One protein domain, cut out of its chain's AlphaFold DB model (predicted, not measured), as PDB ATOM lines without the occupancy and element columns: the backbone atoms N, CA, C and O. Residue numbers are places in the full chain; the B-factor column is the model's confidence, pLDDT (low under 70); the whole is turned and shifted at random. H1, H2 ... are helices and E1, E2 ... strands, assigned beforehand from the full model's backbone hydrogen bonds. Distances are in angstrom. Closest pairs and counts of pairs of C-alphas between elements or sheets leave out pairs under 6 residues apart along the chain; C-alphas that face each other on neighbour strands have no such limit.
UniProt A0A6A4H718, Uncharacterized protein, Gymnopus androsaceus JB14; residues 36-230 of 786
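AT A GLANCE: This is residues 36 to 230 of the 786 residues of an uncharacterized protein of Gymnopus androsaceus JB14 (UniProt A0A6A4H718). Amid little regular structure, the mixed sheet E3 E6 E7 E8 E5 E4 curls like part of a barrel; the antiparallel sheet E1 E2 E9, then H3 and H4, lie beyond one end. Four named helices and nine named strands, class mixed, hold 74 of 195 printed residues. The whole is only just compact, close to loose: radius of gyration of the C-alphas 19.5 A, spans 62 by 47 by 35 A.

IN THESE COORDINATES: Along the chain come E1, residues 36-40, from C-alpha 36 at (135.759, 106.681, 87.283), E2 50-56, 20.6 A long, E3 61-63, E4 70-74, E5 82-88, H1 98-102, E6 111-113, E7 123-130, H2 139-142, E8 158-163, E9 173-179, H3 185-188 and H4 221-230, to C-alpha 230 at (152.766, 101.092, 65.474).

HOW THE PARTS SIT: Antiparallel E8 and E5 have N 84 and O 160 2.9 A apart. H1 is on their sheet, height 7.0 A; H2 only grazes it. H3 and H4 only just touch, with 3 C-alpha pairs within 8 A. H4 has 4 of 6 O i to N i+4 pairs within hydrogen-bond range, H1 0 of 1 but 2 of 2 O i to N i+3.

THE WHOLE: The printed part has no cut. Links H2 to E8 and H3 to H4 are long. In this predicted model 70 printed residues have pLDDT under 70, among them residues 172 to 230.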
ATOM      1  N   CYS A  36     135.485 107.836  86.420       81.00
ATOM      2  CA  CYS A  36     135.759 106.681  87.283       81.00
ATOM      3  C   CYS A  36     136.480 105.584  86.490       81.00
ATOM      4  O   CYS A  36     136.079 105.265  85.371       81.00
ATOM      5  N   LEU A  37     137.506 104.975  87.090       79.31
ATOM      6  CA  LEU A  37     138.196 103.801  86.551       79.31
ATOM      7  C   LEU A  37     137.946 102.578  87.434       79.31
ATOM      8  O   LEU A  37     137.803 102.707  88.656       79.31
ATOM      9  N   TYR A  38     137.931 101.410  86.798       79.31
ATOM     10  CA  TYR A  38     137.906 100.106  87.442       79.31
ATOM     11  C   TYR A  38     138.682  99.083  86.601       79.31
ATOM     12  O   TYR A  38     138.468  98.978  85.395       79.31
ATOM     13  N   SER A  39     139.563  98.319  87.235       76.12
ATOM     14  CA  SER A  39     140.390  97.283  86.621       76.12
ATOM     15  C   SER A  39     140.106  95.931  87.268       76.12
ATOM     16  O   SER A  39     140.215  95.778  88.487       76.12
ATOM     17  N   LEU A  40     139.806  94.936  86.437       73.50
ATOM     18  CA  LEU A  40     139.869  93.523  86.790       73.50
ATOM     19  C   LEU A  40     141.293  93.027  86.534       73.50
ATOM     20  O   LEU A  40     141.855  93.233  85.458       73.50
ATOM     21  N   THR A  41     141.881  92.371  87.533       68.31
ATOM     22  CA  THR A  41     143.178  91.696  87.400       68.31
ATOM     23  C   THR A  41     142.950  90.192  87.392       68.31
ATOM     24  O   THR A  41     142.241  89.668  88.253       68.31
ATOM     25  N   ALA A  42     143.538  89.499  86.416       60.22
ATOM     26  CA  ALA A  42     143.450  88.051  86.330       60.22
ATOM     27  C   ALA A  42     144.201  87.423  87.513       60.22
ATOM     28  O   ALA A  42     145.421  87.545  87.642       60.22
ATOM     29  N   ALA A  43     143.472  86.751  88.402       52.47
ATOM     30  CA  ALA A  43     144.085  85.853  89.372       52.47
ATOM     31  C   ALA A  43     144.436  84.514  88.683       52.47
ATOM     32  O   ALA A  43     143.788  84.149  87.700       52.47
ATOM     33  N   PRO A  44     145.420  83.741  89.184       43.06
ATOM     34  CA  PRO A  44     145.756  82.443  88.602       43.06
ATOM     35  C   PRO A  44     144.531  81.515  88.540       43.06
ATOM     36  O   PRO A  44     143.944  81.193  89.573       43.06
ATOM     37  N   GLY A  45     144.147  81.099  87.329       47.12
ATOM     38  CA  GLY A  45     142.959  80.269  87.092       47.12
ATOM     39  C   GLY A  45     141.618  81.016  87.167       47.12
ATOM     40  O   GLY A  45     140.608  80.395  87.488       47.12
ATOM     41  N   GLN A  46     141.597  82.330  86.928       51.62
ATOM     42  CA  GLN A  46     140.384  83.156  86.863       51.62
ATOM     43  C   GLN A  46     140.271  83.905  85.524       51.62
ATOM     44  O   GLN A  46     141.172  83.854  84.689       51.62
ATOM     45  N   ASN A  47     139.127  84.570  85.344       58.50
ATOM     46  CA  ASN A  47     138.760  85.400  84.193       58.50
ATOM     47  C   ASN A  47     139.855  86.410  83.793       58.50
ATOM     48  O   ASN A  47     140.667  86.825  84.623       58.50
ATOM     49  N   GLY A  48     139.847  86.809  82.518       63.81
ATOM     50  CA  GLY A  48     140.854  87.682  81.912       63.81
ATOM     51  C   GLY A  48     141.012  89.041  82.604       63.81
ATOM     52  O   GLY A  48     140.137  89.507  83.337       63.81
ATOM     53  N   SER A  49     142.149  89.692  82.363       71.00
ATOM     54  CA  SER A  49     142.435  91.040  82.855       71.00
ATOM     55  C   SER A  49     141.818  92.107  81.940       71.00
ATOM     56  O   SER A  49     141.656  91.912  80.735       71.00
ATOM     57  N   GLY A  50     141.445  93.257  82.502       71.38
ATOM     58  CA  GLY A  50     140.871  94.346  81.714       71.38
ATOM     59  C   GLY A  50     140.567  95.591  82.532       71.38
ATOM     60  O   GLY A  50     140.243  95.514  83.715       71.38
ATOM     61  N   THR A  51     140.656  96.758  81.898       72.44
ATOM     62  CA  THR A  51     140.359  98.056  82.513       72.44
ATOM     63  C   THR A  51     139.194  98.735  81.808       72.44
ATOM     64  O   THR A  51     139.126  98.811  80.582       72.44
ATOM     65  N   MET A  52     138.278  99.261  82.612       76.06
ATOM     66  CA  MET A  52     137.101  99.997  82.191       76.06
ATOM     67  C   MET A  52     137.157 101.415  82.758       76.06
ATOM     68  O   MET A  52     137.447 101.626  83.939       76.06
ATOM     69  N   GLN A  53     136.850 102.396  81.915       78.25
ATOM     70  CA  GLN A  53     136.742 103.800  82.289       78.25
ATOM     71  C   GLN A  53     135.365 104.320  81.887       78.25
ATOM     72  O   GLN A  53     134.967 104.216  80.728       78.25
ATOM     73  N   ILE A  54     134.660 104.939  82.832       77.06
ATOM     74  CA  ILE A  54     133.441 105.706  82.561       77.06
ATOM     75  C   ILE A  54     133.715 107.194  82.751       77.06
ATOM     76  O   ILE A  54     134.445 107.591  83.665       77.06
ATOM     77  N   TRP A  55     133.115 108.035  81.910       78.19
ATOM     78  CA  TRP A  55     133.158 109.483  82.093       78.19
ATOM     79  C   TRP A  55     131.861 110.166  81.670       78.19
ATOM     80  O   TRP A  55     131.068 109.657  80.879       78.19
ATOM     81  N   GLY A  56     131.625 111.353  82.212       73.81
ATOM     82  CA  GLY A  56     130.429 112.122  81.906       73.81
ATOM     83  C   GLY A  56     130.381 113.429  82.678       73.81
ATOM     84  O   GLY A  56     131.403 113.980  83.083       73.81
ATOM     85  N   SER A  57     129.172 113.939  82.896       82.19
ATOM     86  CA  SER A  57     128.994 115.057  83.822       82.19
ATOM     87  C   SER A  57     129.403 114.631  85.242       82.19
ATOM     88  O   SER A  57     128.944 113.579  85.690       82.19
ATOM     89  N   PRO A  58     130.145 115.462  86.001       83.69
ATOM     90  CA  PRO A  58     130.339 115.263  87.442       83.69
ATOM     91  C   PRO A  58     129.022 115.123  88.222       83.69
ATOM     92  O   PRO A  58     128.985 114.496  89.268       83.69
ATOM     93  N   ASN A  59     127.913 115.648  87.687       84.88
ATOM     94  CA  ASN A  59     126.583 115.509  88.283       84.88
ATOM     95  C   ASN A  59     125.869 114.190  87.924       84.88
ATOM     96  O   ASN A  59     124.824 113.909  88.502       84.88
ATOM     97  N   ALA A  60     126.381 113.413  86.964       85.38
ATOM     98  CA  ALA A  60     125.806 112.133  86.528       85.38
ATOM     99  C   ALA A  60     126.524 110.922  87.142       85.38
ATOM    100  O   ALA A  60     125.926 109.857  87.291       85.38
ATOM    101  N   LEU A  61     127.801 111.088  87.495       88.62
ATOM    102  CA  LEU A  61     128.604 110.083  88.181       88.62
ATOM    103  C   LEU A  61     128.743 110.436  89.662       88.62
ATOM    104  O   LEU A  61     128.656 111.598  90.045       88.62
ATOM    105  N   SER A  62     128.971 109.442  90.511       92.56
ATOM    106  CA  SER A  62     129.432 109.650  91.881       92.56
ATOM    107  C   SER A  62     130.156 108.399  92.378       92.56
ATOM    108  O   SER A  62     130.297 107.401  91.676       92.56
ATOM    109  N   ASP A  63     130.628 108.451  93.611       94.06
ATOM    110  CA  ASP A  63     131.378 107.386  94.253       94.06
ATOM    111  C   ASP A  63     130.784 107.139  95.646       94.06
ATOM    112  O   ASP A  63     130.487 108.104  96.361       94.06
ATOM    113  N   ILE A  64     130.541 105.872  96.000       95.56
ATOM    114  CA  ILE A  64     130.051 105.466  97.332       95.56
ATOM    115  C   ILE A  64     131.014 104.518  98.060       95.56
ATOM    116  O   ILE A  64     130.645 103.857  99.031       95.56
ATOM    117  N   THR A  65     132.263 104.467  97.604       94.44
ATOM    118  CA  THR A  65     133.355 103.737  98.256       94.44
ATOM    119  C   THR A  65     133.929 104.531  99.443       94.44
ATOM    120  O   THR A  65     133.673 105.736  99.581       94.44
ATOM    121  N   PRO A  66     134.788 103.915 100.277       92.88
ATOM    122  CA  PRO A  66     135.541 104.632 101.307       92.88
ATOM    123  C   PRO A  66     136.400 105.798 100.788       92.88
ATOM    124  O   PRO A  66     136.651 106.730 101.552       92.88
ATOM    125  N   ALA A  67     136.790 105.804  99.503       91.69
ATOM    126  CA  ALA A  67     137.487 106.930  98.868       91.69
ATOM    127  C   ALA A  67     136.656 108.225  98.909       91.69
ATOM    128  O   ALA A  67     137.194 109.321  99.044       91.69
ATOM    129  N   ALA A  68     135.331 108.085  98.821       94.31
ATOM    130  CA  ALA A  68     134.347 109.163  98.850       94.31
ATOM    131  C   ALA A  68     133.790 109.440 100.259       94.31
ATOM    132  O   ALA A  68     132.732 110.055 100.404       94.31
ATOM    133  N   GLY A  69     134.470 108.942 101.297       93.94
ATOM    134  CA  GLY A  69     134.072 109.115 102.693       93.94
ATOM    135  C   GLY A  69     132.885 108.254 103.125       93.94
ATOM    136  O   GLY A  69     132.357 108.472 104.216       93.94
ATOM    137  N   TRP A  70     132.458 107.280 102.319       95.25
ATOM    138  CA  TRP A  70     131.308 106.424 102.612       95.25
ATOM    139  C   TRP A  70     131.702 105.104 103.279       95.25
ATOM    140  O   TRP A  70     132.645 104.428 102.877       95.25
ATOM    141  N   GLN A  71     130.924 104.696 104.279       94.25
ATOM    142  CA  GLN A  71     130.950 103.348 104.841       94.25
ATOM    143  C   GLN A  71     129.602 102.682 104.572       94.25
ATOM    144  O   GLN A  71     128.593 103.039 105.185       94.25
ATOM    145  N   ILE A  72     129.598 101.689 103.686       95.00
ATOM    146  CA  ILE A  72     128.448 100.806 103.471       95.00
ATOM    147  C   ILE A  72     128.305  99.888 104.699       95.00
ATOM    148  O   ILE A  72     129.306  99.468 105.288       95.00
ATOM    149  N   LEU A  73     127.068  99.662 105.146       93.44
ATOM    150  CA  LEU A  73     126.724  98.860 106.328       93.44
ATOM    151  C   LEU A  73     126.323  97.435 105.946       93.44
ATOM    152  O   LEU A  73     126.777  96.485 106.576       93.44
ATOM    153  N   ASP A  74     125.483  97.317 104.918       89.44
ATOM    154  CA  ASP A  74     124.976  96.061 104.378       89.44
ATOM    155  C   ASP A  74     125.014  96.158 102.849       89.44
ATOM    156  O   ASP A  74     124.442  97.088 102.275       89.44
ATOM    157  N   CYS A  75     125.702  95.215 102.212       92.88
ATOM    158  CA  CYS A  75     125.692  94.981 100.772       92.88
ATOM    159  C   CYS A  75     126.089  93.521 100.522       92.88
ATOM    160  O   CYS A  75     126.865  92.950 101.291       92.88
ATOM    161  N   SER A  76     125.527  92.903  99.488       94.12
ATOM    162  CA  SER A  76     125.872  91.544  99.069       94.12
ATOM    163  C   SER A  76     126.822  91.588  97.871       94.12
ATOM    164  O   SER A  76     126.509  92.285  96.903       94.12
ATOM    165  N   PRO A  77     127.930  90.823  97.861       90.50
ATOM    166  CA  PRO A  77     128.839  90.750  96.715       90.50
ATOM    167  C   PRO A  77     128.231  90.015  95.505       90.50
ATOM    168  O   PRO A  77     128.770  90.093  94.409       90.50
ATOM    169  N   THR A  78     127.112  89.298  95.674       89.31
ATOM    170  CA  THR A  78     126.495  88.482  94.609       89.31
ATOM    171  C   THR A  78     125.170  89.034  94.081       89.31
ATOM    172  O   THR A  78     124.532  88.381  93.262       89.31
ATOM    173  N   GLU A  79     124.716  90.201  94.546       90.69
ATOM    174  CA  GLU A  79     123.439  90.783  94.107       90.69
ATOM    175  C   GLU A  79     123.651  91.875  93.051       90.69
ATOM    176  O   GLU A  79     124.431  92.811  93.239       90.69
ATOM    177  N   MET A  80     122.909  91.776  91.945       87.75
ATOM    178  CA  MET A  80     122.883  92.777  90.867       87.75
ATOM    179  C   MET A  80     121.820  93.870  91.080       87.75
ATOM    180  O   MET A  80     121.873  94.924  90.447       87.75
ATOM    181  N   VAL A  81     120.857  93.634  91.978       93.56
ATOM    182  CA  VAL A  81     119.826  94.598  92.390       93.56
ATOM    183  C   VAL A  81     119.656  94.484  93.901       93.56
ATOM    184  O   VAL A  81     119.316  93.412  94.393       93.56
ATOM    185  N   GLN A  82     119.900  95.559  94.649       94.94
ATOM    186  CA  GLN A  82     119.875  95.504  96.116       94.94
ATOM    187  C   GLN A  82     119.594  96.852  96.785       94.94
ATOM    188  O   GLN A  82     119.987  97.910  96.294       94.94
ATOM    189  N   ASP A  83     118.931  96.797  97.941       96.12
ATOM    190  CA  ASP A  83     118.822  97.913  98.878       96.12
ATOM    191  C   ASP A  83     120.020  97.876  99.837       96.12
ATOM    192  O   ASP A  83     120.153  96.938 100.625       96.12
ATOM    193  N   ILE A  84     120.864  98.907  99.803       96.88
ATOM    194  CA  ILE A  84     122.010  99.051 100.710       96.88
ATOM    195  C   ILE A  84     121.766 100.154 101.737       96.88
ATOM    196  O   ILE A  84     121.034 101.116 101.485       96.88
ATOM    197  N   ARG A  85     122.443 100.062 102.884       96.81
ATOM    198  CA  ARG A  85     122.556 101.162 103.854       96.81
ATOM    199  C   ARG A  85     123.985 101.663 103.921       96.81
ATOM    200  O   ARG A  85     124.918 100.868 103.862       96.81
ATOM    201  N   LEU A  86     124.162 102.966 104.100       96.31
ATOM    202  CA  LEU A  86     125.475 103.602 104.189       96.31
ATOM    203  C   LEU A  86     125.469 104.817 105.124       96.31
ATOM    204  O   LEU A  86     124.442 105.471 105.324       96.31
ATOM    205  N   VAL A  87     126.631 105.115 105.704       95.62
ATOM    206  CA  VAL A  87     126.876 106.289 106.554       95.62
ATOM    207  C   VAL A  87     128.099 107.053 106.064       95.62
ATOM    208  O   VAL A  87     129.080 106.450 105.630       95.62
ATOM    209  N   CYS A  88     128.073 108.380 106.178       94.81
ATOM    210  CA  CYS A  88     129.280 109.173 105.970       94.81
ATOM    211  C   CYS A  88     130.249 108.958 107.144       94.81
ATOM    212  O   CYS A  88     129.845 108.958 108.310       94.81
ATOM    213  N   MET A  89     131.537 108.795 106.850       90.06
ATOM    214  CA  MET A  89     132.608 108.561 107.827       90.06
ATOM    215  C   MET A  89     132.994 109.818 108.627       90.06
ATOM    216  O   MET A  89     133.814 109.746 109.543       90.06
ATOM    217  N   SER A  90     132.371 110.960 108.326       87.44
ATOM    218  CA  SER A  90     132.543 112.244 109.001       87.44
ATOM    219  C   SER A  90     131.189 112.907 109.263       87.44
ATOM    220  O   SER A  90     130.231 112.701 108.524       87.44
ATOM    221  N   ASN A  91     131.124 113.749 110.300       83.62
ATOM    222  CA  ASN A  91     130.005 114.683 110.500       83.62
ATOM    223  C   ASN A  91     130.123 115.935 109.604       83.62
ATOM    224  O   ASN A  91     129.162 116.681 109.465       83.62
ATOM    225  N   ASP A  92     131.311 116.179 109.046       87.25
ATOM    226  CA  ASP A  92     131.569 117.155 107.988       87.25
ATOM    227  C   ASP A  92     131.548 116.392 106.657       87.25
ATOM    228  O   ASP A  92     132.520 115.715 106.304       87.25
ATOM    229  N   THR A  93     130.384 116.409 106.010       89.50
ATOM    230  CA  THR A  93     130.052 115.621 104.816       89.50
ATOM    231  C   THR A  93     130.604 116.234 103.528       89.50
ATOM    232  O   THR A  93     130.864 115.496 102.578       89.50
ATOM    233  N   GLU A  94     130.861 117.546 103.521       89.25
ATOM    234  CA  GLU A  94     131.513 118.269 102.426       89.25
ATOM    235  C   GLU A  94     133.003 117.909 102.383       89.25
ATOM    236  O   GLU A  94     133.482 117.387 101.376       89.25
ATOM    237  N   THR A  95     133.724 118.067 103.502       88.12
ATOM    238  CA  THR A  95     135.161 117.738 103.584       88.12
ATOM    239  C   THR A  95     135.437 116.244 103.378       88.12
ATOM    240  O   THR A  95     136.507 115.876 102.898       88.12
ATOM    241  N   ALA A  96     134.490 115.368 103.730       88.56
ATOM    242  CA  ALA A  96     134.600 113.931 103.474       88.56
ATOM    243  C   ALA A  96     134.200 113.512 102.048       88.56
ATOM    244  O   ALA A  96     134.441 112.367 101.682       88.56
ATOM    245  N   GLY A  97     133.590 114.398 101.255       92.12
ATOM    246  CA  GLY A  97     133.132 114.102  99.893       92.12
ATOM    247  C   GLY A  97     131.740 113.469  99.784       92.12
ATOM    248  O   GLY A  97     131.172 113.435  98.693       92.12
ATOM    249  N   CYS A  98     131.146 113.036 100.899       95.12
ATOM    250  CA  CYS A  98     129.834 112.387 100.946       95.12
ATOM    251  C   CYS A  98     128.725 113.207 100.257       95.12
ATOM    252  O   CYS A  98     127.851 112.640  99.598       95.12
ATOM    253  N   ASP A  99     128.776 114.539 100.359       94.25
ATOM    254  CA  ASP A  99     127.774 115.431  99.757       94.25
ATOM    255  C   ASP A  99     127.700 115.330  98.226       94.25
ATOM    256  O   ASP A  99     126.645 115.609  97.656       94.25
ATOM    257  N   HIS A 100     128.766 114.885  97.549       94.38
ATOM    258  CA  HIS A 100     128.799 114.729  96.088       94.38
ATOM    259  C   HIS A 100     127.654 113.850  95.559       94.38
ATOM    260  O   HIS A 100     127.035 114.145  94.530       94.38
ATOM    261  N   LEU A 101     127.290 112.812  96.320       94.75
ATOM    262  CA  LEU A 101     126.175 111.930  95.994       94.75
ATOM    263  C   LEU A 101     124.843 112.695  95.886       94.75
ATOM    264  O   LEU A 101     124.025 112.362  95.034       94.75
ATOM    265  N   PHE A 102     124.646 113.773  96.651       92.81
ATOM    266  CA  PHE A 102     123.390 114.538  96.709       92.81
ATOM    267  C   PHE A 102     123.419 115.887  95.983       92.81
ATOM    268  O   PHE A 102     122.393 116.560  95.913       92.81
ATOM    269  N   GLN A 103     124.562 116.281  95.417       90.12
ATOM    270  CA  GLN A 103     124.679 117.501  94.613       90.12
ATOM    271  C   GLN A 103     123.832 117.444  93.325       90.12
ATOM    272  O   GLN A 103     123.488 116.367  92.833       90.12
ATOM    273  N   ALA A 104     123.533 118.622  92.769       85.88
ATOM    274  CA  ALA A 104     122.664 118.833  91.606       85.88
ATOM    275  C   ALA A 104     121.222 118.319  91.801       85.88
ATOM    276  O   ALA A 104     120.478 118.911  92.580       85.88
ATOM    277  N   GLU A 105     120.811 117.272  91.083       82.19
ATOM    278  CA  GLU A 105     119.429 116.755  91.085       82.19
ATOM    279  C   GLU A 105     119.166 115.730  92.209       82.19
ATOM    280  O   GLU A 105     118.053 115.232  92.357       82.19
ATOM    281  N   GLY A 106     120.174 115.460  93.046       90.44
ATOM    282  CA  GLY A 106     120.138 114.456  94.106       90.44
ATOM    283  C   GLY A 106     120.963 113.222  93.747       90.44
ATOM    284  O   GLY A 106     121.871 113.288  92.922       90.44
ATOM    285  N   ALA A 107     120.670 112.101  94.405       93.62
ATOM    286  CA  ALA A 107     121.356 110.833  94.154       93.62
ATOM    287  C   ALA A 107     120.681 109.985  93.069       93.62
ATOM    288  O   ALA A 107     121.358 109.226  92.386       93.62
ATOM    289  N   GLU A 108     119.360 110.096  92.917       93.38
ATOM    290  CA  GLU A 108     118.578 109.259  92.000       93.38
ATOM    291  C   GLU A 108     118.975 109.516  90.540       93.38
ATOM    292  O   GLU A 108     119.169 110.654  90.121       93.38
ATOM    293  N   GLY A 109     119.136 108.442  89.767       88.69
ATOM    294  CA  GLY A 109     119.607 108.489  88.383       88.69
ATOM    295  C   GLY A 109     121.127 108.589  88.209       88.69
ATOM    296  O   GLY A 109     121.591 108.358  87.093       88.69
ATOM    297  N   LYS A 110     121.911 108.863  89.266       90.62
ATOM    298  CA  LYS A 110     123.382 108.823  89.189       90.62
ATOM    299  C   LYS A 110     123.904 107.394  89.062       90.62
ATOM    300  O   LYS A 110     123.351 106.459  89.645       90.62
ATOM    301  N   LEU A 111     125.019 107.258  88.354       91.75
ATOM    302  CA  LEU A 111     125.832 106.048  88.299       91.75
ATOM    303  C   LEU A 111     126.920 106.140  89.382       91.75
ATOM    304  O   LEU A 111     127.706 107.088  89.386       91.75
ATOM    305  N   VAL A 112     126.948 105.195  90.321       93.50
ATOM    306  CA  VAL A 112     127.876 105.182  91.463       93.50
ATOM    307  C   VAL A 112     128.936 104.095  91.331       93.50
ATOM    308  O   VAL A 112     128.603 102.960  90.994       93.50
ATOM    309  N   ARG A 113     130.201 104.419  91.638       93.38
ATOM    310  CA  ARG A 113     131.264 103.416  91.849       93.38
ATOM    311  C   ARG A 113     130.997 102.635  93.137       93.38
ATOM    312  O   ARG A 113     130.811 103.252  94.191       93.38
ATOM    313  N   LEU A 114     131.002 101.307  93.044       92.44
ATOM    314  CA  LEU A 114     130.876 100.385  94.172       92.44
ATOM    315  C   LEU A 114     132.260  99.869  94.619       92.44
ATOM    316  O   LEU A 114     133.178  99.808  93.798       92.44
ATOM    317  N   PRO A 115     132.450  99.528  95.908       89.94
ATOM    318  CA  PRO A 115     133.628  98.790  96.360       89.94
ATOM    319  C   PRO A 115     133.549  97.305  95.953       89.94
ATOM    320  O   PRO A 115     132.465  96.773  95.732       89.94
ATOM    321  N   GLU A 116     134.701  96.630  95.896       85.62
ATOM    322  CA  GLU A 116     134.858  95.246  95.392       85.62
ATOM    323  C   GLU A 116     134.053  94.182  96.168       85.62
ATOM    324  O   GLU A 116     133.836  93.084  95.665       85.62
ATOM    325  N   ASP A 117     133.607  94.488  97.390       88.56
ATOM    326  CA  ASP A 117     132.790  93.615  98.241       88.56
ATOM    327  C   ASP A 117     131.275  93.893  98.145       88.56
ATOM    328  O   ASP A 117     130.488  93.301  98.891       88.56
ATOM    329  N   CYS A 118     130.846  94.768  97.229       91.00
ATOM    330  CA  CYS A 118     129.468  95.235  97.117       91.00
ATOM    331  C   CYS A 118     128.921  95.134  95.684       91.00
ATOM    332  O   CYS A 118     129.139  96.008  94.850       91.00
ATOM    333  N   GLY A 119     128.125  94.092  95.438       88.62
ATOM    334  CA  GLY A 119     127.511  93.784  94.148       88.62
ATOM    335  C   GLY A 119     128.441  93.078  93.160       88.62
ATOM    336  O   GLY A 119     129.656  93.068  93.317       88.62
ATOM    337  N   MET A 120     127.850  92.490  92.116       85.62
ATOM    338  CA  MET A 120     128.609  91.811  91.050       85.62
ATOM    339  C   MET A 120     129.196  92.766  90.001       85.62
ATOM    340  O   MET A 120     130.024  92.352  89.196       85.62
ATOM    341  N   SER A 121     128.746  94.023  89.962       87.06
ATOM    342  CA  SER A 121     129.171  95.014  88.969       87.06
ATOM    343  C   SER A 121     129.887  96.175  89.666       87.06
ATOM    344  O   SER A 121     129.399  96.643  90.694       87.06
ATOM    345  N   PRO A 122     131.010  96.688  89.128       87.88
ATOM    346  CA  PRO A 122     131.768  97.786  89.745       87.88
ATOM    347  C   PRO A 122     131.027  99.128  89.772       87.88
ATOM    348  O   PRO A 122     131.452 100.066  90.453       87.88
ATOM    349  N   PHE A 123     129.926  99.236  89.027       91.19
ATOM    350  CA  PHE A 123     129.060 100.404  89.009       91.19
ATOM    351  C   PHE A 123     127.600  99.981  89.122       91.19
ATOM    352  O   PHE A 123     127.192  98.965  88.567       91.19
ATOM    353  N   ALA A 124     126.792 100.801  89.788       92.81
ATOM    354  CA  ALA A 124     125.343 100.642  89.812       92.81
ATOM    355  C   ALA A 124     124.643 101.990  89.665       92.81
ATOM    356  O   ALA A 124     125.171 103.038  90.037       92.81
ATOM    357  N   ARG A 125     123.430 101.971  89.129       92.75
ATOM    358  CA  ARG A 125     122.540 103.125  89.088       92.75
ATOM    359  C   ARG A 125     121.800 103.236  90.416       92.75
ATOM    360  O   ARG A 125     121.215 102.266  90.897       92.75
ATOM    361  N   VAL A 126     121.757 104.439  90.979       95.12
ATOM    362  CA  VAL A 126     120.887 104.744  92.119       95.12
ATOM    363  C   VAL A 126     119.454 104.885  91.611       95.12
ATOM    364  O   VAL A 126     119.080 105.895  91.015       95.12
ATOM    365  N   VAL A 127     118.636 103.868  91.859       95.75
ATOM    366  CA  VAL A 127     117.203 103.852  91.527       95.75
ATOM    367  C   VAL A 127     116.420 104.769  92.459       95.75
ATOM    368  O   VAL A 127     115.452 105.401  92.044       95.75
ATOM    369  N   LYS A 128     116.825 104.812  93.732       96.12
ATOM    370  CA  LYS A 128     116.136 105.542  94.793       96.12
ATOM    371  C   LYS A 128     117.098 105.909  95.916       96.12
ATOM    372  O   LYS A 128     117.960 105.102  96.258       96.12
ATOM    373  N   SER A 129     116.892 107.059  96.550       96.44
ATOM    374  CA  SER A 129     117.571 107.442  97.792       96.44
ATOM    375  C   SER A 129     116.572 107.793  98.890       96.44
ATOM    376  O   SER A 129     115.584 108.490  98.656       96.44
ATOM    377  N   TYR A 130     116.793 107.293 100.107       96.56
ATOM    378  CA  TYR A 130     115.897 107.544 101.233       96.56
ATOM    379  C   TYR A 130     116.582 107.394 102.596       96.56
ATOM    380  O   TYR A 130     117.636 106.784 102.740       96.56
ATOM    381  N   ILE A 131     115.941 107.937 103.633       96.62
ATOM    382  CA  ILE A 131     116.338 107.722 105.029       96.62
ATOM    383  C   ILE A 131     115.595 106.469 105.533       96.62
ATOM    384  O   ILE A 131     114.361 106.497 105.605       96.62
ATOM    385  N   PRO A 132     116.286 105.360 105.863       96.50
ATOM    386  CA  PRO A 132     115.654 104.152 106.377       96.50
ATOM    387  C   PRO A 132     115.116 104.368 107.796       96.50
ATOM    388  O   PRO A 132     115.656 105.148 108.583       96.50
ATOM    389  N   SER A 133     114.064 103.627 108.146       95.69
ATOM    390  CA  SER A 133     113.513 103.603 109.508       95.69
ATOM    391  C   SER A 133     114.463 102.943 110.514       95.69
ATOM    392  O   SER A 133     114.483 103.337 111.680       95.69
ATOM    393  N   ASP A 134     115.279 101.986 110.064       94.56
ATOM    394  CA  ASP A 134     116.365 101.416 110.853       94.56
ATOM    395  C   ASP A 134     117.651 102.247 110.712       94.56
ATOM    396  O   ASP A 134     118.400 102.128 109.739       94.56
ATOM    397  N   GLN A 135     117.888 103.076 111.728       94.81
ATOM    398  CA  GLN A 135     119.080 103.909 111.910       94.81
ATOM    399  C   GLN A 135     120.165 103.218 112.764       94.81
ATOM    400  O   GLN A 135     121.029 103.889 113.332       94.81
ATOM    401  N   SER A 136     120.114 101.891 112.930       93.19
ATOM    402  CA  SER A 136     121.167 101.157 113.633       93.19
ATOM    403  C   SER A 136     122.479 101.146 112.839       93.19
ATOM    404  O   SER A 136     122.501 101.033 111.617       93.19
ATOM    405  N   ILE A 137     123.594 101.275 113.563       92.75
ATOM    406  CA  ILE A 137     124.952 101.218 113.015       92.75
ATOM    407  C   ILE A 137     125.705 100.111 113.768       92.75
ATOM    408  O   ILE A 137     125.746 100.154 115.003       92.75
ATOM    409  N   PRO A 138     126.327  99.139 113.071       91.75
ATOM    410  CA  PRO A 138     127.151  98.103 113.688       91.75
ATOM    411  C   PRO A 138     128.211  98.669 114.645       91.75
ATOM    412  O   PRO A 138     128.838  99.700 114.388       91.75
ATOM    413  N   SER A 139     128.421  98.000 115.782       88.38
ATOM    414  CA  SER A 139     129.217  98.553 116.892       88.38
ATOM    415  C   SER A 139     130.679  98.865 116.522       88.38
ATOM    416  O   SER A 139     131.219  99.872 116.979       88.38
ATOM    417  N   ASN A 140     131.278  98.078 115.623       85.94
ATOM    418  CA  ASN A 140     132.604  98.278 115.023       85.94
ATOM    419  C   ASN A 140     132.720  99.557 114.169       85.94
ATOM    420  O   ASN A 140     133.810 100.121 114.057       85.94
ATOM    421  N   ILE A 141     131.612 100.012 113.580       86.88
ATOM    422  CA  ILE A 141     131.526 101.252 112.802       86.88
ATOM    423  C   ILE A 141     131.184 102.414 113.742       86.88
ATOM    424  O   ILE A 141     131.905 103.410 113.768       86.88
ATOM    425  N   SER A 142     130.168 102.259 114.601       86.12
ATOM    426  CA  SER A 142     129.731 103.308 115.541       86.12
ATOM    427  C   SER A 142     130.857 103.791 116.470       86.12
ATOM    428  O   SER A 142     130.974 104.988 116.728       86.12
ATOM    429  N   ALA A 143     131.753 102.890 116.894       84.62
ATOM    430  CA  ALA A 143     132.897 103.205 117.747       84.62
ATOM    431  C   ALA A 143     133.867 104.231 117.132       84.62
ATOM    432  O   ALA A 143     134.567 104.915 117.876       84.62
ATOM    433  N   ARG A 144     133.892 104.385 115.799       82.44
ATOM    434  CA  ARG A 144     134.727 105.382 115.101       82.44
ATOM    435  C   ARG A 144     134.217 106.816 115.278       82.44
ATOM    436  O   ARG A 144     135.003 107.754 115.210       82.44
ATOM    437  N   PHE A 145     132.924 106.977 115.559       80.62
ATOM    438  CA  PHE A 145     132.269 108.270 115.790       80.62
ATOM    439  C   PHE A 145     132.211 108.656 117.276       80.62
ATOM    440  O   PHE A 145     131.905 109.802 117.609       80.62
ATOM    441  N   VAL A 146     132.532 107.724 118.184       77.88
ATOM    442  CA  VAL A 146     132.579 107.989 119.627       77.88
ATOM    443  C   VAL A 146     133.838 108.785 119.965       77.88
ATOM    444  O   VAL A 146     134.944 108.252 120.085       77.88
ATOM    445  N   ARG A 147     133.668 110.093 120.146       70.69
ATOM    446  CA  ARG A 147     134.739 111.011 120.528       70.69
ATOM    447  C   ARG A 147     134.976 111.012 122.036       70.69
ATOM    448  O   ARG A 147     134.054 111.018 122.850       70.69
ATOM    449  N   ARG A 148     136.254 111.103 122.414       70.38
ATOM    450  CA  ARG A 148     136.720 111.154 123.814       70.38
ATOM    451  C   ARG A 148     136.345 112.449 124.552       70.38
ATOM    452  O   ARG A 148     136.508 112.514 125.765       70.38
ATOM    453  N   ASP A 149     135.876 113.461 123.824       70.00
ATOM    454  CA  ASP A 149     135.400 114.752 124.338       70.00
ATOM    455  C   ASP A 149     133.925 114.722 124.797       70.00
ATOM    456  O   ASP A 149     133.445 115.692 125.380       70.00
ATOM    457  N   GLY A 150     133.209 113.612 124.566       66.44
ATOM    458  CA  GLY A 150     131.788 113.463 124.887       66.44
ATOM    459  C   GLY A 150     130.829 114.032 123.834       66.44
ATOM    460  O   GLY A 150     129.626 113.800 123.938       66.44
ATOM    461  N   ASN A 151     131.325 114.701 122.790       66.56
ATOM    462  CA  ASN A 151     130.522 115.217 121.682       66.56
ATOM    463  C   ASN A 151     130.418 114.174 120.554       66.56
ATOM    464  O   ASN A 151     130.928 114.355 119.448       66.56
ATOM    465  N   SER A 152     129.805 113.035 120.876       70.19
ATOM    466  CA  SER A 152     129.626 111.909 119.952       70.19
ATOM    467  C   SER A 152     128.260 111.983 119.270       70.19
ATOM    468  O   SER A 152     127.288 111.417 119.771       70.19
ATOM    469  N   SER A 153     128.174 112.669 118.129       78.00
ATOM    470  CA  SER A 153     127.045 112.520 117.208       78.00
ATOM    471  C   SER A 153     127.298 111.332 116.281       78.00
ATOM    472  O   SER A 153     128.330 111.276 115.610       78.00
ATOM    473  N   LEU A 154     126.362 110.382 116.251       83.25
ATOM    474  CA  LEU A 154     126.327 109.359 115.207       83.25
ATOM    475  C   LEU A 154     125.841 110.003 113.897       83.25
ATOM    476  O   LEU A 154     124.931 110.837 113.956       83.25
ATOM    477  N   PRO A 155     126.412 109.635 112.737       89.38
ATOM    478  CA  PRO A 155     125.914 110.095 111.447       89.38
ATOM    479  C   PRO A 155     124.509 109.538 111.193       89.38
ATOM    480  O   PRO A 155     124.144 108.473 111.696       89.38
ATOM    481  N   GLN A 156     123.726 110.243 110.379       91.81
ATOM    482  CA  GLN A 156     122.461 109.716 109.873       91.81
ATOM    483  C   GLN A 156     122.738 108.546 108.920       91.81
ATOM    484  O   GLN A 156     123.559 108.669 108.008       91.81
ATOM    485  N   VAL A 157     122.038 107.428 109.120       95.44
ATOM    486  CA  VAL A 157     122.051 106.312 108.172       95.44
ATOM    487  C   VAL A 157     121.203 106.698 106.970       95.44
ATOM    488  O   VAL A 157     120.071 107.164 107.128       95.44
ATOM    489  N   GLN A 158     121.747 106.493 105.779       96.12
ATOM    490  CA  GLN A 158     121.050 106.646 104.507       96.12
ATOM    491  C   GLN A 158     120.877 105.272 103.852       96.12
ATOM    492  O   GLN A 158     121.537 104.306 104.245       96.12
ATOM    493  N   ALA A 159     119.979 105.170 102.878       97.06
ATOM    494  CA  ALA A 159     119.758 103.960 102.102       97.06
ATOM    495  C   ALA A 159     119.590 104.282 100.617       97.06
ATOM    496  O   ALA A 159     118.968 105.286 100.256       97.06
ATOM    497  N   LEU A 160     120.129 103.406  99.774       97.69
ATOM    498  CA  LEU A 160     120.037 103.482  98.320       97.69
ATOM    499  C   LEU A 160     119.453 102.175  97.794       97.69
ATOM    500  O   LEU A 160     119.895 101.103  98.202       97.69
ATOM    501  N   SER A 161     118.512 102.270  96.859       97.06
ATOM    502  CA  SER A 161     118.140 101.142  96.002       97.06
ATOM    503  C   SER A 161     119.031 101.185  94.763       97.06
ATOM    504  O   SER A 161     119.049 102.206  94.070       97.06
ATOM    505  N   LEU A 162     119.768 100.110  94.495       95.75
ATOM    506  CA  LEU A 162     120.737 100.002  93.403       95.75
ATOM    507  C   LEU A 162     120.284  98.973  92.360       95.75
ATOM    508  O   LEU A 162     119.783  97.912  92.730       95.75
ATOM    509  N   ASP A 163     120.504  99.264  91.076       92.62
ATOM    510  CA  ASP A 163     120.411  98.285  89.985       92.62
ATOM    511  C   ASP A 163     121.517  98.466  88.932       92.62
ATOM    512  O   ASP A 163     122.200  99.488  88.884       92.62
ATOM    513  N   ILE A 164     121.680  97.459  88.075       88.69
ATOM    514  CA  ILE A 164     122.544  97.491  86.882       88.69
ATOM    515  C   ILE A 164     121.759  97.815  85.598       88.69
ATOM    516  O   ILE A 164     122.203  97.508  84.495       88.69
ATOM    517  N   ASN A 165     120.571  98.429  85.702       86.38
ATOM    518  CA  ASN A 165     119.794  98.831  84.525       86.38
ATOM    519  C   ASN A 165     120.331 100.160  83.979       86.38
ATOM    520  O   ASN A 165     119.730 101.230  84.125       86.38
ATOM    521  N   PHE A 166     121.508 100.090  83.361       82.06
ATOM    522  CA  PHE A 166     122.235 101.261  82.885       82.06
ATOM    523  C   PHE A 166     121.493 102.009  81.764       82.06
ATOM    524  O   PHE A 166     121.579 103.233  81.684       82.06
ATOM    525  N   ALA A 167     120.672 101.308  80.972       74.69
ATOM    526  CA  ALA A 167     119.799 101.907  79.959       74.69
ATOM    527  C   ALA A 167     118.716 102.837  80.548       74.69
ATOM    528  O   ALA A 167     118.146 103.657  79.827       74.69
ATOM    529  N   ALA A 168     118.434 102.736  81.852       79.75
ATOM    530  CA  ALA A 168     117.501 103.598  82.575       79.75
ATOM    531  C   ALA A 168     118.182 104.776  83.313       79.75
ATOM    532  O   ALA A 168     117.543 105.446  84.132       79.75
ATOM    533  N   VAL A 169     119.465 105.051  83.049       77.69
ATOM    534  CA  VAL A 169     120.110 106.333  83.389       77.69
ATOM    535  C   VAL A 169     119.628 107.404  82.393       77.69
ATOM    536  O   VAL A 169     119.525 107.152  81.198       77.69
ATOM    537  N   LEU A 170     119.290 108.608  82.874       65.19
ATOM    538  CA  LEU A 170     118.691 109.670  82.041       65.19
ATOM    539  C   LEU A 170     119.706 110.681  81.484       65.19
ATOM    540  O   LEU A 170     119.404 111.414  80.540       65.19
ATOM    541  N   THR A 171     120.906 110.746  82.060       71.19
ATOM    542  CA  THR A 171     121.984 111.641  81.623       71.19
ATOM    543  C   THR A 171     122.970 110.887  80.735       71.19
ATOM    544  O   THR A 171     123.243 109.716  80.975       71.19
ATOM    545  N   ARG A 172     123.543 111.553  79.722       69.88
ATOM    546  CA  ARG A 172     124.576 110.938  78.876       69.88
ATOM    547  C   ARG A 172     125.817 110.587  79.697       69.88
ATOM    548  O   ARG A 172     126.391 111.461  80.349       69.88
ATOM    549  N   VAL A 173     126.233 109.328  79.603       66.44
ATOM    550  CA  VAL A 173     127.475 108.791  80.173       66.44
ATOM    551  C   VAL A 173     128.208 108.034  79.069       66.44
ATOM    552  O   VAL A 173     127.599 107.244  78.343       66.44
ATOM    553  N   PHE A 174     129.501 108.304  78.943       66.94
ATOM    554  CA  PHE A 174     130.423 107.673  78.008       66.94
ATOM    555  C   PHE A 174     131.208 106.562  78.708       66.94
ATOM    556  O   PHE A 174     131.405 106.597  79.928       66.94
ATOM    557  N   ILE A 175     131.652 105.576  77.936       65.06
ATOM    558  CA  ILE A 175     132.392 104.418  78.429       65.06
ATOM    559  C   ILE A 175     133.475 103.994  77.436       65.06
ATOM    560  O   ILE A 175     133.294 104.078  76.221       65.06
ATOM    561  N   ALA A 176     134.599 103.527  77.966       58.84
ATOM    562  CA  ALA A 176     135.671 102.892  77.221       58.84
ATOM    563  C   ALA A 176     136.157 101.654  77.972       58.84
ATOM    564  O   ALA A 176     136.196 101.615  79.205       58.84
ATOM    565  N   PHE A 177     136.559 100.662  77.194       64.50
ATOM    566  CA  PHE A 177     137.075  99.382  77.635       64.50
ATOM    567  C   PHE A 177     138.407  99.152  76.939       64.50
ATOM    568  O   PHE A 177     138.506  99.274  75.715       64.50
ATOM    569  N   VAL A 178     139.420  98.790  77.715       60.56
ATOM    570  CA  VAL A 178     140.699  98.312  77.202       60.56
ATOM    571  C   VAL A 178     141.003  97.003  77.909       60.56
ATOM    572  O   VAL A 178     141.214  96.949  79.120       60.56
ATOM    573  N   ILE A 179     140.982  95.940  77.127       61.69
ATOM    574  CA  ILE A 179     141.143  94.557  77.543       61.69
ATOM    575  C   ILE A 179     142.438  94.120  76.895       61.69
ATOM    576  O   ILE A 179     142.462  93.706  75.745       61.69
ATOM    577  N   ALA A 180     143.535  94.368  77.582       52.72
ATOM    578  CA  ALA A 180     144.879  94.076  77.130       52.72
ATOM    579  C   ALA A 180     145.794  94.152  78.349       52.72
ATOM    580  O   ALA A 180     145.429  94.747  79.367       52.72
ATOM    581  N   ASP A 181     147.004  93.611  78.219       44.91
ATOM    582  CA  ASP A 181     148.017  93.763  79.256       44.91
ATOM    583  C   ASP A 181     148.249  95.254  79.580       44.91
ATOM    584  O   ASP A 181     148.252  96.131  78.702       44.91
ATOM    585  N   MET A 182     148.443  95.532  80.866       37.62
ATOM    586  CA  MET A 182     148.383  96.851  81.492       37.62
ATOM    587  C   MET A 182     149.456  97.824  80.963       37.62
ATOM    588  O   MET A 182     149.317  99.038  81.123       37.62
ATOM    589  N   GLU A 183     150.510  97.337  80.288       35.50
ATOM    590  CA  GLU A 183     151.498  98.192  79.600       35.50
ATOM    591  C   GLU A 183     150.878  98.991  78.424       35.50
ATOM    592  O   GLU A 183     151.304 100.123  78.156       35.50
ATOM    593  N   THR A 184     149.841  98.462  77.756       37.72
ATOM    594  CA  THR A 184     149.189  99.087  76.579       37.72
ATOM    595  C   THR A 184     148.434 100.384  76.901       37.72
ATOM    596  O   THR A 184     148.417 101.313  76.087       37.72
ATOM    597  N   LEU A 185     147.892 100.501  78.120       39.09
ATOM    598  CA  LEU A 185     147.151 101.673  78.609       39.09
ATOM    599  C   LEU A 185     147.973 102.972  78.528       39.09
ATOM    600  O   LEU A 185     147.419 104.049  78.311       39.09
ATOM    601  N   THR A 186     149.302 102.876  78.638       34.22
ATOM    602  CA  THR A 186     150.217 104.034  78.626       34.22
ATOM    603  C   THR A 186     150.340 104.748  77.273       34.22
ATOM    604  O   THR A 186     150.985 105.803  77.186       34.22
ATOM    605  N   LEU A 187     149.778 104.169  76.205       34.91
ATOM    606  CA  LEU A 187     149.865 104.686  74.838       34.91
ATOM    607  C   LEU A 187     148.581 105.394  74.400       34.91
ATOM    608  O   LEU A 187     148.683 106.500  73.879       34.91
ATOM    609  N   LEU A 188     147.404 104.840  74.704       34.94
ATOM    610  CA  LEU A 188     146.121 105.512  74.444       34.94
ATOM    611  C   LEU A 188     146.024 106.839  75.223       34.94
ATOM    612  O   LEU A 188     145.589 107.857  74.696       34.94
ATOM    613  N   SER A 189     146.569 106.891  76.444       35.44
ATOM    614  CA  SER A 189     146.628 108.110  77.263       35.44
ATOM    615  C   SER A 189     147.647 109.175  76.801       35.44
ATOM    616  O   SER A 189     147.838 110.165  77.509       35.44
ATOM    617  N   LYS A 190     148.366 108.989  75.681       34.22
ATOM    618  CA  LYS A 190     149.303 110.004  75.137       34.22
ATOM    619  C   LYS A 190     148.663 110.973  74.149       34.22
ATOM    620  O   LYS A 190     149.311 111.949  73.762       34.22
ATOM    621  N   GLU A 191     147.427 110.729  73.740       33.59
ATOM    622  CA  GLU A 191     146.716 111.602  72.815       33.59
ATOM    623  C   GLU A 191     146.121 112.830  73.522       33.59
ATOM    624  O   GLU A 191     145.479 112.707  74.565       33.59
ATOM    625  N   PRO A 192     146.274 114.039  72.949       32.62
ATOM    626  CA  PRO A 192     145.887 115.292  73.601       32.62
ATOM    627  C   PRO A 192     144.367 115.535  73.693       32.62
ATOM    628  O   PRO A 192     143.963 116.604  74.148       32.62
ATOM    629  N   ASN A 193     143.537 114.580  73.258       38.09
ATOM    630  CA  ASN A 193     142.078 114.709  73.180       38.09
ATOM    631  C   ASN A 193     141.307 113.937  74.268       38.09
ATOM    632  O   ASN A 193     140.090 114.090  74.347       38.09
ATOM    633  N   TYR A 194     141.972 113.158  75.130       40.94
ATOM    634  CA  TYR A 194     141.309 112.450  76.231       40.94
ATOM    635  C   TYR A 194     141.049 113.386  77.426       40.94
ATOM    636  O   TYR A 194     142.005 113.822  78.079       40.94
ATOM    637  N   PRO A 195     139.784 113.687  77.789       38.09
ATOM    638  CA  PRO A 195     139.485 114.473  78.981       38.09
ATOM    639  C   PRO A 195     139.788 113.656  80.247       38.09
ATOM    640  O   PRO A 195     138.969 112.867  80.707       38.09
ATOM    641  N   GLY A 196     140.979 113.861  80.817       39.53
ATOM    642  CA  GLY A 196     141.415 113.229  82.072       39.53
ATOM    643  C   GLY A 196     142.818 112.619  82.047       39.53
ATOM    644  O   GLY A 196     143.325 112.273  83.110       39.53
ATOM    645  N   ALA A 197     143.469 112.520  80.883       31.44
ATOM    646  CA  ALA A 197     144.834 112.005  80.774       31.44
ATOM    647  C   ALA A 197     145.869 113.146  80.751       31.44
ATOM    648  O   ALA A 197     146.110 113.759  79.712       31.44
ATOM    649  N   ASP A 198     146.513 113.425  81.891       32.66
ATOM    650  CA  ASP A 198     147.745 114.221  81.928       32.66
ATOM    651  C   ASP A 198     148.971 113.298  82.024       32.66
ATOM    652  O   ASP A 198     149.045 112.392  82.854       32.66
ATOM    653  N   VAL A 199     149.972 113.532  81.172       34.94
ATOM    654  CA  VAL A 199     151.159 112.662  81.036       34.94
ATOM    655  C   VAL A 199     152.144 112.732  82.218       34.94
ATOM    656  O   VAL A 199     153.293 112.311  82.080       34.94
ATOM    657  N   ASN A 200     151.740 113.278  83.370       25.92
ATOM    658  CA  ASN A 200     152.574 113.357  84.570       25.92
ATOM    659  C   ASN A 200     151.786 113.224  85.899       25.92
ATOM    660  O   ASN A 200     152.283 113.648  86.948       25.92
ATOM    661  N   GLY A 201     150.588 112.624  85.875       30.95
ATOM    662  CA  GLY A 201     149.853 112.191  87.072       30.95
ATOM    663  C   GLY A 201     149.567 113.301  88.083       30.95
ATOM    664  O   GLY A 201     149.650 113.072  89.291       30.95
ATOM    665  N   THR A 202     149.300 114.520  87.616       22.88
ATOM    666  CA  THR A 202     149.010 115.672  88.475       22.88
ATOM    667  C   THR A 202     147.620 116.199  88.159       22.88
ATOM    668  O   THR A 202     147.442 116.947  87.203       22.88
ATOM    669  N   LEU A 203     146.650 115.853  89.013       30.03
ATOM    670  CA  LEU A 203     145.247 116.268  88.917       30.03
ATOM    671  C   LEU A 203     145.109 117.779  88.642       30.03
ATOM    672  O   LEU A 203     145.207 118.608  89.553       30.03
ATOM    673  N   VAL A 204     144.845 118.148  87.386       27.19
ATOM    674  CA  VAL A 204     144.544 119.533  87.015       27.19
ATOM    675  C   VAL A 204     143.063 119.790  87.264       27.19
ATOM    676  O   VAL A 204     142.201 119.327  86.521       27.19
ATOM    677  N   SER A 205     142.768 120.587  88.290       25.02
ATOM    678  CA  SER A 205     141.435 121.161  88.487       25.02
ATOM    679  C   SER A 205     141.032 121.958  87.241       25.02
ATOM    680  O   SER A 205     141.672 122.957  86.905       25.02
ATOM    681  N   THR A 206     139.970 121.540  86.554       29.44
ATOM    682  CA  THR A 206     139.492 122.158  85.308       29.44
ATOM    683  C   THR A 206     138.879 123.539  85.559       29.44
ATOM    684  O   THR A 206     137.666 123.683  85.697       29.44
ATOM    685  N   THR A 207     139.719 124.575  85.603       24.94
ATOM    686  CA  THR A 207     139.303 125.992  85.650       24.94
ATOM    687  C   THR A 207     139.541 126.744  84.334       24.94
ATOM    688  O   THR A 207     139.428 127.968  84.289       24.94
ATOM    689  N   THR A 208     139.874 126.038  83.252       28.55
ATOM    690  CA  THR A 208     139.907 126.566  81.877       28.55
ATOM    691  C   THR A 208     138.577 126.283  81.165       28.55
ATOM    692  O   THR A 208     137.963 125.247  81.416       28.55
ATOM    693  N   PRO A 209     138.086 127.201  80.307       30.91
ATOM    694  CA  PRO A 209     136.741 127.116  79.746       30.91
ATOM    695  C   PRO A 209     136.600 125.936  78.781       30.91
ATOM    696  O   PRO A 209     137.536 125.601  78.056       30.91
ATOM    697  N   SER A 210     135.406 125.341  78.776       30.08
ATOM    698  CA  SER A 210     135.066 124.109  78.063       30.08
ATOM    699  C   SER A 210     135.533 124.111  76.597       30.08
ATOM    700  O   SER A 210     135.176 125.041  75.864       30.08
ATOM    701  N   PRO A 211     136.238 123.067  76.117       32.03
ATOM    702  CA  PRO A 211     136.332 122.833  74.680       32.03
ATOM    703  C   PRO A 211     134.922 122.607  74.112       32.03
ATOM    704  O   PRO A 211     134.024 122.104  74.795       32.03
ATOM    705  N   ARG A 212     134.698 123.014  72.858       34.50
ATOM    706  CA  ARG A 212     133.422 122.761  72.184       34.50
ATOM    707  C   ARG A 212     133.325 121.275  71.845       34.50
ATOM    708  O   ARG A 212     134.127 120.763  71.077       34.50
ATOM    709  N   TRP A 213     132.291 120.630  72.377       40.41
ATOM    710  CA  TRP A 213     131.992 119.201  72.227       40.41
ATOM    711  C   TRP A 213     131.897 118.706  70.770       40.41
ATOM    712  O   TRP A 213     132.025 117.515  70.538       40.41
ATOM    713  N   SER A 214     131.718 119.607  69.798       37.00
ATOM    714  CA  SER A 214     131.623 119.310  68.361       37.00
ATOM    715  C   SER A 214     132.961 119.064  67.649       37.00
ATOM    716  O   SER A 214     132.958 118.844  66.448       37.00
ATOM    717  N   GLU A 215     134.106 119.191  68.329       36.28
ATOM    718  CA  GLU A 215     135.441 119.034  67.710       36.28
ATOM    719  C   GLU A 215     136.141 117.721  68.119       36.28
ATOM    720  O   GLU A 215     137.296 117.491  67.769       36.28
ATOM    721  N   LEU A 216     135.426 116.853  68.849       40.41
ATOM    722  CA  LEU A 216     135.876 115.515  69.262       40.41
ATOM    723  C   LEU A 216     135.390 114.393  68.322       40.41
ATOM    724  O   LEU A 216     135.948 113.305  68.359       40.41
ATOM    725  N   GLU A 217     134.386 114.644  67.473       41.09
ATOM    726  CA  GLU A 217     133.752 113.619  66.619       41.09
ATOM    727  C   GLU A 217     134.531 113.323  65.315       41.09
ATOM    728  O   GLU A 217     134.377 112.254  64.735       41.09
ATOM    729  N   ASP A 218     135.397 114.237  64.856       38.59
ATOM    730  CA  ASP A 218     136.034 114.190  63.519       38.59
ATOM    731  C   ASP A 218     137.432 113.523  63.484       38.59
ATOM    732  O   ASP A 218     138.120 113.540  62.457       38.59
ATOM    733  N   ARG A 219     137.894 112.939  64.597       43.56
ATOM    734  CA  ARG A 219     139.181 112.225  64.687       43.56
ATOM    735  C   ARG A 219     138.984 110.835  65.281       43.56
ATOM    736  O   ARG A 219     139.289 110.610  66.444       43.56
ATOM    737  N   GLY A 220     138.451 109.932  64.459       41.47
ATOM    738  CA  GLY A 220     138.180 108.551  64.856       41.47
ATOM    739  C   GLY A 220     139.438 107.826  65.328       41.47
ATOM    740  O   GLY A 220     140.474 107.848  64.649       41.47
ATOM    741  N   LEU A 221     139.312 107.144  66.464       40.19
ATOM    742  CA  LEU A 221     140.386 106.465  67.176       40.19
ATOM    743  C   LEU A 221     141.130 105.478  66.281       40.19
ATOM    744  O   LEU A 221     142.323 105.322  66.444       40.19
ATOM    745  N   LEU A 222     140.488 104.873  65.278       39.41
ATOM    746  CA  LEU A 222     141.116 103.940  64.331       39.41
ATOM    747  C   LEU A 222     142.308 104.518  63.533       39.41
ATOM    748  O   LEU A 222     143.182 103.759  63.112       39.41
ATOM    749  N   GLY A 223     142.371 105.836  63.318       38.00
ATOM    750  CA  GLY A 223     143.516 106.480  62.658       38.00
ATOM    751  C   GLY A 223     144.717 106.680  63.588       38.00
ATOM    752  O   GLY A 223     145.863 106.545  63.161       38.00
ATOM    753  N   ASP A 224     144.442 106.959  64.862       38.31
ATOM    754  CA  ASP A 224     145.444 107.218  65.896       38.31
ATOM    755  C   ASP A 224     145.840 105.897  66.636       38.31
ATOM    756  O   ASP A 224     147.012 105.704  66.975       38.31
ATOM    757  N   ILE A 225     144.953 104.885  66.665       38.91
ATOM    758  CA  ILE A 225     145.211 103.450  66.919       38.91
ATOM    759  C   ILE A 225     146.271 102.921  65.969       38.91
ATOM    760  O   ILE A 225     147.105 102.152  66.416       38.91
ATOM    761  N   GLY A 226     146.319 103.360  64.707       37.91
ATOM    762  CA  GLY A 226     147.430 103.011  63.818       37.91
ATOM    763  C   GLY A 226     148.793 103.368  64.428       37.91
ATOM    764  O   GLY A 226     149.744 102.611  64.287       37.91
ATOM    765  N   SER A 227     148.877 104.455  65.208       35.19
ATOM    766  CA  SER A 227     150.102 104.885  65.899       35.19
ATOM    767  C   SER A 227     150.311 104.233  67.283       35.19
ATOM    768  O   SER A 227     151.452 103.985  67.703       35.19
ATOM    769  N   ALA A 228     149.224 103.878  67.978       36.47
ATOM    770  CA  ALA A 228     149.271 103.054  69.188       36.47
ATOM    771  C   ALA A 228     149.634 101.587  68.868       36.47
ATOM    772  O   ALA A 228     150.374 100.960  69.624       36.47
ATOM    773  N   ILE A 229     149.207 101.074  67.709       38.91
ATOM    774  CA  ILE A 229     149.555  99.765  67.145       38.91
ATOM    775  C   ILE A 229     150.924  99.805  66.461       38.91
ATOM    776  O   ILE A 229     151.679  98.854  66.620       38.91
ATOM    777  N   ASP A 230     151.355 100.922  65.863       36.84
ATOM    778  CA  ASP A 230     152.766 101.092  65.474       36.84
ATOM    779  C   ASP A 230     153.703 100.947  66.685       36.84
ATOM    780  O   ASP A 230     154.823 100.441  66.566       36.84
TER     781      ASP A 230